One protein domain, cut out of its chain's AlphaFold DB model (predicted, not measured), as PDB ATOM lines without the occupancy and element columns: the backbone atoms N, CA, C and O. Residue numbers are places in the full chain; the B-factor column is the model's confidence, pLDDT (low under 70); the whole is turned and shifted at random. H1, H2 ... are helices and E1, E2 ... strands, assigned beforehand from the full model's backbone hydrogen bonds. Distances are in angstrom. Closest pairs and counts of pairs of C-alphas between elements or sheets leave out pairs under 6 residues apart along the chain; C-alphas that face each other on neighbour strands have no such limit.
ATOM      1  N   ASP A 200      43.963  52.491   5.277       90.75
ATOM      2  CA  ASP A 200      45.106  52.695   6.163       90.75
ATOM      3  C   ASP A 200      44.583  52.695   7.607       90.75
ATOM      4  O   ASP A 200      43.890  53.634   8.021       90.75
ATOM      5  N   LEU A 201      44.853  51.603   8.327       94.12
ATOM      6  CA  LEU A 201      44.434  51.369   9.705       94.12
ATOM      7  C   LEU A 201      45.632  51.540  10.636       94.12
ATOM      8  O   LEU A 201      46.668  50.909  10.453       94.12
ATOM      9  N   THR A 202      45.483  52.344  11.683       95.44
ATOM     10  CA  THR A 202      46.470  52.459  12.761       95.44
ATOM     11  C   THR A 202      45.788  52.256  14.106       95.44
ATOM     12  O   THR A 202      44.835  52.964  14.426       95.44
ATOM     13  N   ILE A 203      46.288  51.315  14.906       96.88
ATOM     14  CA  ILE A 203      45.852  51.092  16.288       96.88
ATOM     15  C   ILE A 203      47.001  51.482  17.214       96.88
ATOM     16  O   ILE A 203      48.110  50.971  17.074       96.88
ATOM     17  N   VAL A 204      46.729  52.371  18.166       97.25
ATOM     18  CA  VAL A 204      47.658  52.735  19.240       97.25
ATOM     19  C   VAL A 204      47.074  52.263  20.567       97.25
ATOM     20  O   VAL A 204      45.983  52.690  20.961       97.25
ATOM     21  N   VAL A 205      47.793  51.367  21.239       97.75
ATOM     22  CA  VAL A 205      47.445  50.857  22.569       97.75
ATOM     23  C   VAL A 205      47.949  51.835  23.622       97.75
ATOM     24  O   VAL A 205      49.149  52.070  23.724       97.75
ATOM     25  N   VAL A 206      47.037  52.396  24.406       97.25
ATOM     26  CA  VAL A 206      47.356  53.372  25.452       97.25
ATOM     27  C   VAL A 206      46.800  52.919  26.793       97.25
ATOM     28  O   VAL A 206      45.878  52.106  26.839       97.25
ATOM     29  N   ASP A 207      47.292  53.485  27.892       96.75
ATOM     30  CA  ASP A 207      46.860  53.110  29.249       96.75
ATOM     31  C   ASP A 207      45.345  53.258  29.517       96.75
ATOM     32  O   ASP A 207      44.814  52.652  30.448       96.75
ATOM     33  N   LYS A 208      44.636  54.063  28.712       97.75
ATOM     34  CA  LYS A 208      43.174  54.261  28.778       97.75
ATOM     35  C   LYS A 208      42.363  53.457  27.755       97.75
ATOM     36  O   LYS A 208      41.138  53.610  27.734       97.75
ATOM     37  N   GLY A 209      42.989  52.644  26.903       98.00
ATOM     38  CA  GLY A 209      42.309  51.826  25.892       98.00
ATOM     39  C   GLY A 209      42.970  51.879  24.511       98.00
ATOM     40  O   GLY A 209      44.188  51.801  24.390       98.00
ATOM     41  N   PHE A 210      42.174  52.007  23.448       98.44
ATOM     42  CA  PHE A 210      42.644  51.968  22.060       98.44
ATOM     43  C   PHE A 210      42.313  53.262  21.316       98.44
ATOM     44  O   PHE A 210      41.146  53.643  21.182       98.44
ATOM     45  N   ARG A 211      43.333  53.929  20.773       97.88
ATOM     46  CA  ARG A 211      43.156  54.995  19.776       97.88
ATOM     47  C   ARG A 211      43.250  54.368  18.397       97.88
ATOM     48  O   ARG A 211      44.248  53.728  18.084       97.88
ATOM     49  N   ILE A 212      42.218  54.547  17.585       97.25
ATOM     50  CA  ILE A 212      42.148  53.923  16.267       97.25
ATOM     51  C   ILE A 212      42.011  55.032  15.241       97.25
ATOM     52  O   ILE A 212      41.125  55.877  15.351       97.25
ATOM     53  N   ALA A 213      42.896  55.038  14.255       95.56
ATOM     54  CA  ALA A 213      42.787  55.888  13.088       95.56
ATOM     55  C   ALA A 213      42.521  55.029  11.856       95.56
ATOM     56  O   ALA A 213      43.144  53.984  11.673       95.56
ATOM     57  N   ALA A 214      41.598  55.480  11.017       93.12
ATOM     58  CA  ALA A 214      41.284  54.860   9.741       93.12
ATOM     59  C   ALA A 214      41.206  55.955   8.682       93.12
ATOM     60  O   ALA A 214      40.669  57.035   8.945       93.12
ATOM     61  N   THR A 215      41.734  55.701   7.483       87.56
ATOM     62  CA  THR A 215      41.700  56.670   6.365       87.56
ATOM     63  C   THR A 215      42.326  58.031   6.729       87.56
ATOM     64  O   THR A 215      41.877  59.088   6.297       87.56
ATOM     65  N   GLY A 216      43.366  58.009   7.572       82.38
ATOM     66  CA  GLY A 216      44.128  59.197   7.977       82.38
ATOM     67  C   GLY A 216      43.503  60.051   9.088       82.38
ATOM     68  O   GLY A 216      44.089  61.066   9.461       82.38
ATOM     69  N   ALA A 217      42.356  59.656   9.651       91.06
ATOM     70  CA  ALA A 217      41.713  60.361  10.759       91.06
ATOM     71  C   ALA A 217      41.497  59.448  11.971       91.06
ATOM     72  O   ALA A 217      41.144  58.278  11.825       91.06
ATOM     73  N   ILE A 218      41.671  59.998  13.179       94.25
ATOM     74  CA  ILE A 218      41.315  59.309  14.425       94.25
ATOM     75  C   ILE A 218      39.792  59.149  14.472       94.25
ATOM     76  O   ILE A 218      39.049  60.123  14.346       94.25
ATOM     77  N   LEU A 219      39.338  57.917  14.674       96.44
ATOM     78  CA  LEU A 219      37.932  57.583  14.829       96.44
ATOM     79  C   LEU A 219      37.393  58.153  16.143       96.44
ATOM     80  O   LEU A 219      38.046  58.078  17.189       96.44
ATOM     81  N   ALA A 220      36.175  58.692  16.086       97.38
ATOM     82  CA  ALA A 220      35.489  59.212  17.261       97.38
ATOM     83  C   ALA A 220      35.294  58.114  18.327       97.38
ATOM     84  O   ALA A 220      35.087  56.953  17.963       97.38
ATOM     85  N   PRO A 221      35.304  58.464  19.628       98.12
ATOM     86  CA  PRO A 221      34.969  57.525  20.691       98.12
ATOM     87  C   PRO A 221      33.618  56.851  20.459       98.12
ATOM     88  O   PRO A 221      32.634  57.511  20.115       98.12
ATOM     89  N   ILE A 222      33.573  55.536  20.662       97.50
ATOM     90  CA  ILE A 222      32.338  54.760  20.546       97.50
ATOM     91  C   ILE A 222      31.365  55.081  21.687       97.50
ATOM     92  O   ILE A 222      31.732  55.651  22.719       97.50
ATOM     93  N   GLU A 223      30.105  54.677  21.524       96.50
ATOM     94  CA  GLU A 223      29.077  54.884  22.543       96.50
ATOM     95  C   GLU A 223      29.482  54.284  23.903       96.50
ATOM     96  O   GLU A 223      29.914  53.132  24.013       96.50
ATOM     97  N   GLY A 224      29.329  55.090  24.955       95.75
ATOM     98  CA  GLY A 224      29.727  54.755  26.323       95.75
ATOM     99  C   GLY A 224      31.129  55.236  26.707       95.75
ATOM    100  O   GLY A 224      31.410  55.330  27.898       95.75
ATOM    101  N   CYS A 225      31.976  55.612  25.745       97.38
ATOM    102  CA  CYS A 225      33.291  56.175  26.041       97.38
ATOM    103  C   CYS A 225      33.269  57.706  26.200       97.38
ATOM    104  O   CYS A 225      32.394  58.386  25.651       97.38
ATOM    105  N   PRO A 226      34.230  58.286  26.950       96.25
ATOM    106  CA  PRO A 226      34.373  59.735  27.059       96.25
ATOM    107  C   PRO A 226      34.571  60.395  25.688       96.25
ATOM    108  O   PRO A 226      35.330  59.903  24.860       96.25
ATOM    109  N   LYS A 227      33.944  61.560  25.466       94.75
ATOM    110  CA  LYS A 227      34.049  62.307  24.192       94.75
ATOM    111  C   LYS A 227      35.477  62.731  23.840       94.75
ATOM    112  O   LYS A 227      35.784  62.934  22.671       94.75
ATOM    113  N   VAL A 228      36.313  62.929  24.856       94.12
ATOM    114  CA  VAL A 228      37.736  63.238  24.718       94.12
ATOM    115  C   VAL A 228      38.490  62.045  25.278       94.12
ATOM    116  O   VAL A 228      38.385  61.771  26.472       94.12
ATOM    117  N   GLY A 229      39.216  61.323  24.427       93.12
ATOM    118  CA  GLY A 229      39.901  60.111  24.852       93.12
ATOM    119  C   GLY A 229      40.173  59.133  23.710       93.12
ATOM    120  O   GLY A 229      40.209  59.544  22.547       93.12
ATOM    121  N   PRO A 230      40.410  57.856  24.046       97.38
ATOM    122  CA  PRO A 230      40.578  56.796  23.061       97.38
ATOM    123  C   PRO A 230      39.270  56.514  22.308       97.38
ATOM    124  O   PRO A 230      38.176  56.785  22.804       97.38
ATOM    125  N   THR A 231      39.394  55.934  21.114       98.31
ATOM    126  CA  THR A 231      38.255  55.452  20.318       98.31
ATOM    127  C   THR A 231      37.475  54.392  21.098       98.31
ATOM    128  O   THR A 231      36.247  54.401  21.104       98.31
ATOM    129  N   ILE A 232      38.193  53.514  21.803       98.44
ATOM    130  CA  ILE A 232      37.643  52.497  22.699       98.44
ATOM    131  C   ILE A 232      38.322  52.663  24.055       98.44
ATOM    132  O   ILE A 232      39.538  52.563  24.161       98.44
ATOM    133  N   CYS A 233      37.542  52.951  25.082       98.31
ATOM    134  CA  CYS A 233      37.992  53.113  26.456       98.31
ATOM    135  C   CYS A 233      38.109  51.760  27.175       98.31
ATOM    136  O   CYS A 233      37.612  50.743  26.686       98.31
ATOM    137  N   LEU A 234      38.755  51.751  28.341       98.31
ATOM    138  CA  LEU A 234      38.730  50.604  29.254       98.31
ATOM    139  C   LEU A 234      37.291  50.215  29.629       98.31
ATOM    140  O   LEU A 234      36.400  51.068  29.677       98.31
ATOM    141  N   GLN A 235      37.091  48.939  29.965       96.38
ATOM    142  CA  GLN A 235      35.828  48.430  30.507       96.38
ATOM    143  C   GLN A 235      35.447  49.152  31.807       96.38
ATOM    144  O   GLN A 235      34.283  49.495  32.008       96.38
ATOM    145  N   ASP A 236      36.442  49.426  32.655       95.81
ATOM    146  CA  ASP A 236      36.335  50.311  33.813       95.81
ATOM    147  C   ASP A 236      37.228  51.549  33.605       95.81
ATOM    148  O   ASP A 236      38.449  51.468  33.771       95.81
ATOM    149  N   ASP A 272      38.693  46.550  26.613       98.00
ATOM    150  CA  ASP A 272      37.498  46.059  25.904       98.00
ATOM    151  C   ASP A 272      37.865  45.478  24.524       98.00
ATOM    152  O   ASP A 272      37.585  46.048  23.465       98.00
ATOM    153  N   PHE A 273      38.537  44.324  24.548       97.88
ATOM    154  CA  PHE A 273      38.968  43.587  23.356       97.88
ATOM    155  C   PHE A 273      37.808  43.150  22.453       97.88
ATOM    156  O   PHE A 273      37.946  43.114  21.231       97.88
ATOM    157  N   ARG A 274      36.634  42.886  23.035       97.81
ATOM    158  CA  ARG A 274      35.424  42.561  22.277       97.81
ATOM    159  C   ARG A 274      34.976  43.740  21.421       97.81
ATOM    160  O   ARG A 274      34.694  43.568  20.238       97.81
ATOM    161  N   ARG A 275      34.879  44.946  21.995       98.31
ATOM    162  CA  ARG A 275      34.505  46.133  21.210       98.31
ATOM    163  C   ARG A 275      35.563  46.481  20.172       98.31
ATOM    164  O   ARG A 275      35.188  46.957  19.103       98.31
ATOM    165  N   LEU A 276      36.840  46.219  20.464       98.25
ATOM    166  CA  LEU A 276      37.910  46.323  19.473       98.25
ATOM    167  C   LEU A 276      37.626  45.409  18.282       98.25
ATOM    168  O   LEU A 276      37.525  45.910  17.167       98.25
ATOM    169  N   TYR A 277      37.407  44.115  18.520       97.62
ATOM    170  CA  TYR A 277      37.067  43.171  17.460       97.62
ATOM    171  C   TYR A 277      35.837  43.610  16.652       97.62
ATOM    172  O   TYR A 277      35.912  43.699  15.432       97.62
ATOM    173  N   ASN A 278      34.730  43.953  17.319       97.94
ATOM    174  CA  ASN A 278      33.496  44.355  16.637       97.94
ATOM    175  C   ASN A 278      33.716  45.562  15.699       97.94
ATOM    176  O   ASN A 278      33.156  45.610  14.607       97.94
ATOM    177  N   LEU A 279      34.516  46.548  16.127       97.50
ATOM    178  CA  LEU A 279      34.853  47.704  15.294       97.50
ATOM    179  C   LEU A 279      35.753  47.307  14.118       97.50
ATOM    180  O   LEU A 279      35.560  47.785  13.003       97.50
ATOM    181  N   LEU A 280      36.736  46.444  14.364       96.00
ATOM    182  CA  LEU A 280      37.663  45.953  13.351       96.00
ATOM    183  C   LEU A 280      36.956  45.122  12.272       96.00
ATOM    184  O   LEU A 280      37.210  45.340  11.089       96.00
ATOM    185  N   ALA A 281      36.024  44.249  12.654       95.06
ATOM    186  CA  ALA A 281      35.218  43.467  11.720       95.06
ATOM    187  C   ALA A 281      34.353  44.374  10.824       95.06
ATOM    188  O   ALA A 281      34.350  44.230   9.602       95.06
ATOM    189  N   ASP A 282      33.690  45.379  11.410       95.25
ATOM    190  CA  ASP A 282      32.915  46.383  10.666       95.25
ATOM    191  C   ASP A 282      33.790  47.181   9.675       95.25
ATOM    192  O   ASP A 282      33.388  47.416   8.532       95.25
ATOM    193  N   LEU A 283      35.011  47.558  10.071       93.56
ATOM    194  CA  LEU A 283      35.971  48.207   9.172       93.56
ATOM    195  C   LEU A 283      36.423  47.274   8.040       93.56
ATOM    196  O   LEU A 283      36.439  47.712   6.888       93.56
ATOM    197  N   GLY A 284      36.729  46.008   8.329       91.25
ATOM    198  CA  GLY A 284      37.117  45.016   7.321       91.25
ATOM    199  C   GLY A 284      36.036  44.808   6.256       91.25
ATOM    200  O   GLY A 284      36.327  44.796   5.060       91.25
ATOM    201  N   GLN A 285      34.760  44.776   6.655       91.12
ATOM    202  CA  GLN A 285      33.634  44.697   5.714       91.12
ATOM    203  C   GLN A 285      33.480  45.958   4.857       91.12
ATOM    204  O   GLN A 285      33.198  45.894   3.652       91.12
ATOM    205  N   LYS A 286      33.644  47.137   5.467       91.12
ATOM    206  CA  LYS A 286      33.540  48.420   4.757       91.12
ATOM    207  C   LYS A 286      34.664  48.582   3.738       91.12
ATOM    208  O   LYS A 286      34.392  49.037   2.616       91.12
ATOM    209  N   TYR A 287      35.868  48.146   4.101       90.19
ATOM    210  CA  TYR A 287      37.103  48.295   3.342       90.19
ATOM    211  C   TYR A 287      37.803  46.938   3.122       90.19
ATOM    212  O   TYR A 287      38.841  46.670   3.726       90.19
ATOM    213  N   PRO A 288      37.287  46.094   2.208       84.94
ATOM    214  CA  PRO A 288      37.830  44.748   1.981       84.94
ATOM    215  C   PRO A 288      39.272  44.757   1.448       84.94
ATOM    216  O   PRO A 288      39.997  43.777   1.575       84.94
ATOM    217  N   SER A 289      39.707  45.868   0.851       81.62
ATOM    218  CA  SER A 289      41.092  46.097   0.447       81.62
ATOM    219  C   SER A 289      41.805  46.950   1.497       81.62
ATOM    220  O   SER A 289      41.837  48.180   1.399       81.62
ATOM    221  N   THR A 290      42.381  46.305   2.507       67.06
ATOM    222  CA  THR A 290      43.286  46.980   3.448       67.06
ATOM    223  C   THR A 290      44.677  47.060   2.833       67.06
ATOM    224  O   THR A 290      45.211  46.044   2.391       67.06
ATOM    225  N   SER A 291      45.264  48.257   2.762       68.94
ATOM    226  CA  SER A 291      46.620  48.434   2.224       68.94
ATOM    227  C   SER A 291      47.684  48.353   3.306       68.94
ATOM    228  O   SER A 291      48.755  47.805   3.054       68.94
ATOM    229  N   VAL A 292      47.420  48.919   4.487       84.25
ATOM    230  CA  VAL A 292      48.396  48.996   5.577       84.25
ATOM    231  C   VAL A 292      47.682  48.912   6.921       84.25
ATOM    232  O   VAL A 292      46.793  49.710   7.208       84.25
ATOM    233  N   PHE A 293      48.123  47.981   7.766       90.69
ATOM    234  CA  PHE A 293      47.773  47.926   9.180       90.69
ATOM    235  C   PHE A 293      49.013  48.285  10.008       90.69
ATOM    236  O   PHE A 293      50.046  47.628   9.902       90.69
ATOM    237  N   ARG A 294      48.937  49.351  10.807       93.56
ATOM    238  CA  ARG A 294      49.984  49.766  11.747       93.56
ATOM    239  C   ARG A 294      49.538  49.517  13.180       93.56
ATOM    240  O   ARG A 294      48.420  49.870  13.559       93.56
ATOM    241  N   LEU A 295      50.440  48.971  13.982       95.00
ATOM    242  CA  LEU A 295      50.234  48.764  15.411       95.00
ATOM    243  C   LEU A 295      51.315  49.509  16.193       95.00
ATOM    244  O   LEU A 295      52.505  49.389  15.902       95.00
ATOM    245  N   SER A 296      50.893  50.297  17.170       95.19
ATOM    246  CA  SER A 296      51.764  51.027  18.085       95.19
ATOM    247  C   SER A 296      51.238  50.917  19.510       95.19
ATOM    248  O   SER A 296      50.104  50.484  19.731       95.19
ATOM    249  N   ALA A 297      52.047  51.324  20.478       95.94
ATOM    250  CA  ALA A 297      51.642  51.407  21.865       95.94
ATOM    251  C   ALA A 297      52.430  52.485  22.615       95.94
ATOM    252  O   ALA A 297      53.510  52.884  22.174       95.94
ATOM    253  N   ASP A 298      51.902  52.908  23.763       94.44
ATOM    254  CA  ASP A 298      52.669  53.666  24.750       94.44
ATOM    255  C   ASP A 298      53.950  52.900  25.115       94.44
ATOM    256  O   ASP A 298      53.962  51.666  25.165       94.44
ATOM    257  N   ALA A 299      55.024  53.638  25.400       90.94
ATOM    258  CA  ALA A 299      56.356  53.088  25.646       90.94
ATOM    259  C   ALA A 299      56.373  51.942  26.671       90.94
ATOM    260  O   ALA A 299      56.996  50.899  26.457       90.94
ATOM    261  N   ASP A 300      55.624  52.124  27.759       92.06
ATOM    262  CA  ASP A 300      55.535  51.184  28.868       92.06
ATOM    263  C   ASP A 300      54.515  50.054  28.676       92.06
ATOM    264  O   ASP A 300      54.369  49.188  29.547       92.06
ATOM    265  N   MET A 301      53.799  50.015  27.559       96.00
ATOM    266  CA  MET A 301      52.817  48.963  27.339       96.00
ATOM    267  C   MET A 301      53.522  47.600  27.202       96.00
ATOM    268  O   MET A 301      54.443  47.477  26.394       96.00
ATOM    269  N   PRO A 302      53.136  46.561  27.966       95.44
ATOM    270  CA  PRO A 302      53.745  45.243  27.852       95.44
ATOM    271  C   PRO A 302      53.393  44.582  26.516       95.44
ATOM    272  O   PRO A 302      52.252  44.651  26.045       95.44
ATOM    273  N   MET A 303      54.358  43.861  25.946       94.50
ATOM    274  CA  MET A 303      54.193  43.155  24.673       94.50
ATOM    275  C   MET A 303      53.042  42.150  24.652       94.50
ATOM    276  O   MET A 303      52.469  41.940  23.590       94.50
ATOM    277  N   ALA A 304      52.644  41.572  25.788       95.31
ATOM    278  CA  ALA A 304      51.472  40.699  25.849       95.31
ATOM    279  C   ALA A 304      50.171  41.406  25.435       95.31
ATOM    280  O   ALA A 304      49.350  40.810  24.742       95.31
ATOM    281  N   ILE A 305      49.986  42.674  25.818       96.81
ATOM    282  CA  ILE A 305      48.798  43.445  25.428       96.81
ATOM    283  C   ILE A 305      48.864  43.761  23.931       96.81
ATOM    284  O   ILE A 305      47.880  43.579  23.215       96.81
ATOM    285  N   VAL A 306      50.033  44.185  23.445       96.25
ATOM    286  CA  VAL A 306      50.251  44.517  22.029       96.25
ATOM    287  C   VAL A 306      50.048  43.290  21.134       96.25
ATOM    288  O   VAL A 306      49.341  43.363  20.131       96.25
ATOM    289  N   ASP A 307      50.609  42.141  21.512       94.06
ATOM    290  CA  ASP A 307      50.433  40.880  20.790       94.06
ATOM    291  C   ASP A 307      48.979  40.405  20.813       94.06
ATOM    292  O   ASP A 307      48.470  39.943  19.795       94.06
ATOM    293  N   HIS A 308      48.262  40.592  21.924       95.25
ATOM    294  CA  HIS A 308      46.844  40.252  21.972       95.25
ATOM    295  C   HIS A 308      46.006  41.137  21.035       95.25
ATOM    296  O   HIS A 308      45.120  40.637  20.345       95.25
ATOM    297  N   VAL A 309      46.329  42.432  20.921       96.62
ATOM    298  CA  VAL A 309      45.713  43.321  19.919       96.62
ATOM    299  C   VAL A 309      46.018  42.853  18.497       96.62
ATOM    300  O   VAL A 309      45.102  42.805  17.676       96.62
ATOM    301  N   ARG A 310      47.267  42.464  18.204       94.00
ATOM    302  CA  ARG A 310      47.638  41.856  16.914       94.00
ATOM    303  C   ARG A 310      46.794  40.613  16.633       94.00
ATOM    304  O   ARG A 310      46.235  40.501  15.548       94.00
ATOM    305  N   GLN A 311      46.678  39.710  17.607       92.44
ATOM    306  CA  GLN A 311      45.894  38.483  17.485       92.44
ATOM    307  C   GLN A 311      44.425  38.791  17.176       92.44
ATOM    308  O   GLN A 311      43.862  38.216  16.248       92.44
ATOM    309  N   ILE A 312      43.809  39.727  17.902       94.38
ATOM    310  CA  ILE A 312      42.413  40.130  17.680       94.38
ATOM    311  C   ILE A 312      42.222  40.751  16.302       94.38
ATOM    312  O   ILE A 312      41.254  40.428  15.623       94.38
ATOM    313  N   ALA A 313      43.135  41.630  15.885       93.56
ATOM    314  CA  ALA A 313      43.055  42.274  14.582       93.56
ATOM    315  C   ALA A 313      43.192  41.275  13.428       93.56
ATOM    316  O   ALA A 313      42.602  41.487  12.377       93.56
ATOM    317  N   ARG A 314      43.933  40.181  13.624       91.06
ATOM    318  CA  ARG A 314      44.046  39.115  12.626       91.06
ATOM    319  C   ARG A 314      42.902  38.115  12.695       91.06
ATOM    320  O   ARG A 314      42.595  37.525  11.682       91.06
ATOM    321  N   SER A 315      42.255  37.910  13.833       90.00
ATOM    322  CA  SER A 315      41.270  36.828  13.962       90.00
ATOM    323  C   SER A 315      40.002  37.110  13.152       90.00
ATOM    324  O   SER A 315      39.301  38.072  13.446       90.00
ATOM    325  N   GLU A 316      39.641  36.253  12.197       90.44
ATOM    326  CA  GLU A 316      38.291  36.230  11.622       90.44
ATOM    327  C   GLU A 316      37.401  35.273  12.433       90.44
ATOM    328  O   GLU A 316      37.518  34.052  12.352       90.44
ATOM    329  N   LEU A 317      36.528  35.820  13.284       92.00
ATOM    330  CA  LEU A 317      35.650  35.014  14.136       92.00
ATOM    331  C   LEU A 317      34.334  34.648  13.415       92.00
ATOM    332  O   LEU A 317      33.900  35.371  12.524       92.00
ATOM    333  N   PRO A 318      33.593  33.613  13.870       92.62
ATOM    334  CA  PRO A 318      32.345  33.162  13.228       92.62
ATOM    335  C   PRO A 318      31.202  34.189  13.140       92.62
ATOM    336  O   PRO A 318      30.167  33.917  12.530       92.62
ATOM    337  N   LYS A 319      31.329  35.319  13.835       94.25
ATOM    338  CA  LYS A 319      30.378  36.427  13.829       94.25
ATOM    339  C   LYS A 319      31.163  37.722  13.797       94.25
ATOM    340  O   LYS A 319      32.099  37.869  14.573       94.25
ATOM    341  N   ASP A 320      30.654  38.688  13.049       92.69
ATOM    342  CA  ASP A 320      31.246  40.028  12.949       92.69
ATOM    343  C   ASP A 320      31.059  40.871  14.216       92.69
ATOM    344  O   ASP A 320      31.644  41.941  14.365       92.69
ATOM    345  N   SER A 321      30.192  40.435  15.135       96.06
ATOM    346  CA  SER A 321      30.008  41.125  16.407       96.06
ATOM    347  C   SER A 321      29.515  40.219  17.530       96.06
ATOM    348  O   SER A 321      28.759  39.265  17.325       96.06
ATOM    349  N   TYR A 322      29.921  40.575  18.747       97.25
ATOM    350  CA  TYR A 322      29.540  39.905  19.988       97.25
ATOM    351  C   TYR A 322      28.954  40.906  20.985       97.25
ATOM    352  O   TYR A 322      29.474  42.015  21.153       97.25
ATOM    353  N   ALA A 323      27.872  40.513  21.661       95.38
ATOM    354  CA  ALA A 323      27.175  41.354  22.636       95.38
ATOM    355  C   ALA A 323      27.852  41.355  24.017       95.38
ATOM    356  O   ALA A 323      27.839  42.374  24.704       95.38
ATOM    357  N   ASP A 324      28.478  40.241  24.392       95.62
ATOM    358  CA  ASP A 324      29.097  40.016  25.695       95.62
ATOM    359  C   ASP A 324      30.498  39.398  25.559       95.62
ATOM    360  O   ASP A 324      30.854  38.820  24.527       95.62
ATOM    361  N   ASN A 325      31.317  39.578  26.600       93.69
ATOM    362  CA  ASN A 325      32.724  39.174  26.596       93.69
ATOM    363  C   ASN A 325      32.900  37.651  26.637       93.69
ATOM    364  O   ASN A 325      33.885  37.148  26.108       93.69
ATOM    365  N   GLU A 326      31.959  36.917  27.232       95.56
ATOM    366  CA  GLU A 326      32.048  35.462  27.343       95.56
ATOM    367  C   GLU A 326      31.897  34.804  25.967       95.56
ATOM    368  O   GLU A 326      32.738  34.000  25.567       95.56
ATOM    369  N   ALA A 327      30.875  35.196  25.201       95.81
ATOM    370  CA  ALA A 327      30.658  34.705  23.847       95.81
ATOM    371  C   ALA A 327      31.819  35.067  22.907       95.81
ATOM    372  O   ALA A 327      32.203  34.249  22.071       95.81
ATOM    373  N   PHE A 328      32.381  36.271  23.059       96.31
ATOM    374  CA  PHE A 328      33.571  36.696  22.323       96.31
ATOM    375  C   PHE A 328      34.778  35.805  22.639       96.31
ATOM    376  O   PHE A 328      35.387  35.259  21.722       96.31
ATOM    377  N   GLN A 329      35.082  35.596  23.923       93.88
ATOM    378  CA  GLN A 329      36.228  34.785  24.330       93.88
ATOM    379  C   GLN A 329      36.091  33.333  23.859       93.88
ATOM    380  O   GLN A 329      37.019  32.774  23.285       93.88
ATOM    381  N   GLN A 330      34.903  32.740  24.011       94.12
ATOM    382  CA  GLN A 330      34.641  31.380  23.535       94.12
ATOM    383  C   GLN A 330      34.802  31.232  22.018       94.12
ATOM    384  O   GLN A 330      35.119  30.139  21.549       94.12
ATOM    385  N   ALA A 331      34.518  32.284  21.245       93.50
ATOM    386  CA  ALA A 331      34.736  32.282  19.805       93.50
ATOM    387  C   ALA A 331      36.225  32.400  19.473       93.50
ATOM    388  O   ALA A 331      36.722  31.634  18.647       93.50
ATOM    389  N   LEU A 332      36.938  33.296  20.159       90.19
ATOM    390  CA  LEU A 332      38.376  33.483  19.997       90.19
ATOM    391  C   LEU A 332      39.148  32.182  20.267       90.19
ATOM    392  O   LEU A 332      39.970  31.782  19.450       90.19
ATOM    393  N   ASP A 333      38.809  31.461  21.337       88.19
ATOM    394  CA  ASP A 333      39.475  30.206  21.722       88.19
ATOM    395  C   ASP A 333      39.255  29.050  20.727       88.19
ATOM    396  O   ASP A 333      40.014  28.080  20.712       88.19
ATOM    397  N   LYS A 334      38.191  29.113  19.916       88.12
ATOM    398  CA  LYS A 334      37.812  28.060  18.955       88.12
ATOM    399  C   LYS A 334      38.266  28.348  17.529       88.12
ATOM    400  O   LYS A 334      38.125  27.471  16.677       88.12
ATOM    401  N   THR A 335      38.740  29.558  17.258       83.06
ATOM    402  CA  THR A 335      39.051  29.991  15.897       83.06
ATOM    403  C   THR A 335      40.445  29.491  15.510       83.06
ATOM    404  O   THR A 335      41.415  29.798  16.208       83.06
ATOM    405  N   PRO A 336      40.576  28.681  14.443       75.56
ATOM    406  CA  PRO A 336      41.878  28.264  13.942       75.56
ATOM    407  C   PRO A 336      42.623  29.463  13.338       75.56
ATOM    408  O   PRO A 336      42.006  30.395  12.837       75.56
ATOM    409  N   ALA A 337      43.953  29.420  13.329       71.81
ATOM    410  CA  ALA A 337      44.807  30.541  12.913       71.81
ATOM    411  C   ALA A 337      44.784  30.879  11.403       71.81
ATOM    412  O   ALA A 337      45.626  31.646  10.949       71.81
ATOM    413  N   ASN A 338      43.876  30.292  10.618       69.56
ATOM    414  CA  ASN A 338      43.981  30.265   9.156       69.56
ATOM    415  C   ASN A 338      43.102  31.299   8.430       69.56
ATOM    416  O   ASN A 338      43.302  31.486   7.233       69.56
ATOM    417  N   ASP A 339      42.182  31.966   9.135       70.12
ATOM    418  CA  ASP A 339      41.316  33.004   8.568       70.12
ATOM    419  C   ASP A 339      41.704  34.373   9.158       70.12
ATOM    420  O   ASP A 339      41.658  34.576  10.378       70.12
ATOM    421  N   GLU A 340      42.158  35.287   8.285       82.31
ATOM    422  CA  GLU A 340      42.760  36.567   8.672       82.31
ATOM    423  C   GLU A 340      41.902  37.781   8.297       82.31
ATOM    424  O   GLU A 340      41.736  38.099   7.119       82.31
ATOM    425  N   LEU A 341      41.438  38.528   9.302       84.50
ATOM    426  CA  LEU A 341      40.685  39.773   9.113       84.50
ATOM    427  C   LEU A 341      41.557  40.900   8.524       84.50
ATOM    428  O   LEU A 341      41.111  41.657   7.661       84.50
ATOM    429  N   PHE A 342      42.809  41.001   8.968       87.88
ATOM    430  CA  PHE A 342      43.819  41.912   8.429       87.88
ATOM    431  C   PHE A 342      45.159  41.187   8.304       87.88
ATOM    432  O   PHE A 342      45.451  40.291   9.089       87.88
ATOM    433  N   ALA A 343      45.991  41.621   7.354       86.44
ATOM    434  CA  ALA A 343      47.377  41.167   7.247       86.44
ATOM    435  C   ALA A 343      48.194  41.528   8.502       86.44
ATOM    436  O   ALA A 343      47.798  42.392   9.286       86.44
ATOM    437  N   ASP A 344      49.372  40.915   8.662       85.12
ATOM    438  CA  ASP A 344      50.270  41.220   9.779       85.12
ATOM    439  C   ASP A 344      50.568  42.728   9.903       85.12
ATOM    440  O   ASP A 344      50.916  43.381   8.908       85.12
ATOM    441  N   PRO A 345      50.464  43.304  11.117       88.00
ATOM    442  CA  PRO A 345      50.731  44.715  11.312       88.00
ATOM    443  C   PRO A 345      52.201  45.056  11.102       88.00
ATOM    444  O   PRO A 345      53.110  44.329  11.504       88.00
ATOM    445  N   VAL A 346      52.428  46.271  10.613       86.81
ATOM    446  CA  VAL A 346      53.710  46.956  10.758       86.81
ATOM    447  C   VAL A 346      53.756  47.589  12.148       86.81
ATOM    448  O   VAL A 346      52.987  48.505  12.451       86.81
ATOM    449  N   PHE A 347      54.665  47.118  13.001       85.38
ATOM    450  CA  PHE A 347      54.934  47.769  14.282       85.38
ATOM    451  C   PHE A 347      55.540  49.158  14.051       85.38
ATOM    452  O   PHE A 347      56.452  49.320  13.239       85.38
ATOM    453  N   SER A 348      55.033  50.169  14.753       83.31
ATOM    454  CA  SER A 348      55.449  51.563  14.582       83.31
ATOM    455  C   SER A 348      55.643  52.262  15.920       83.31
ATOM    456  O   SER A 348      54.861  52.083  16.847       83.31
TER     457      SER A 348
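AT A GLANCE: This is residues 200 to 236 and 272 to 348 of the 351 residues of an uncharacterized protein of Persicimonas caeni (UniProt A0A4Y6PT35). A mixed three-strand sheet, order E2 E1 E3, has helices H1 and H2 side by side over one face, in two layers, helices on one face of a sheet; H3 lies farther out. The printed part has 114 residues, under half in named elements, in the order E1 E2 H1 E3 H2 H3, class mixed. It is compact, radius of gyration of the C-alphas 13.2 A, spanning 34 by 31 by 28 A.

IN THESE COORDINATES: E1, residues 200 to 206, 19.4 A, begins at C-alpha (45.106, 52.695, 6.163). E2 is 209 to 214, 16.5 A; H1 273 to 286, 20.0 A; E3 290 to 297, 20.7 A; H2 303 to 314, 16.3 A. H3, 325 to 332, 10.4 A, ends at C-alpha (38.376, 33.483, 19.997).

HOW THE PARTS SIT: E1 and E2 form an antiparallel hairpin, N 204 to O 211 2.8 A; E3 is parallel to E1, N 203 to O 294 2.9 A. H2, with residues 309 to 313 alone, touches H1, closest C-alphas Ile 312 and Tyr 277, 6.2 A. H3 is close to H1 but not clearly touching, closest C-alphas Asn 325 and Arg 274, 6.1 A. Every O i to N i+4 pair in H1, H2 and H3 is within hydrogen-bond range.

THE WHOLE: Residues 237 to 271 are cut out; C-alphas 236 and 272 are 9.1 A apart. No link printed whole is long. Residues 290, 291 and 338 have pLDDT under 70.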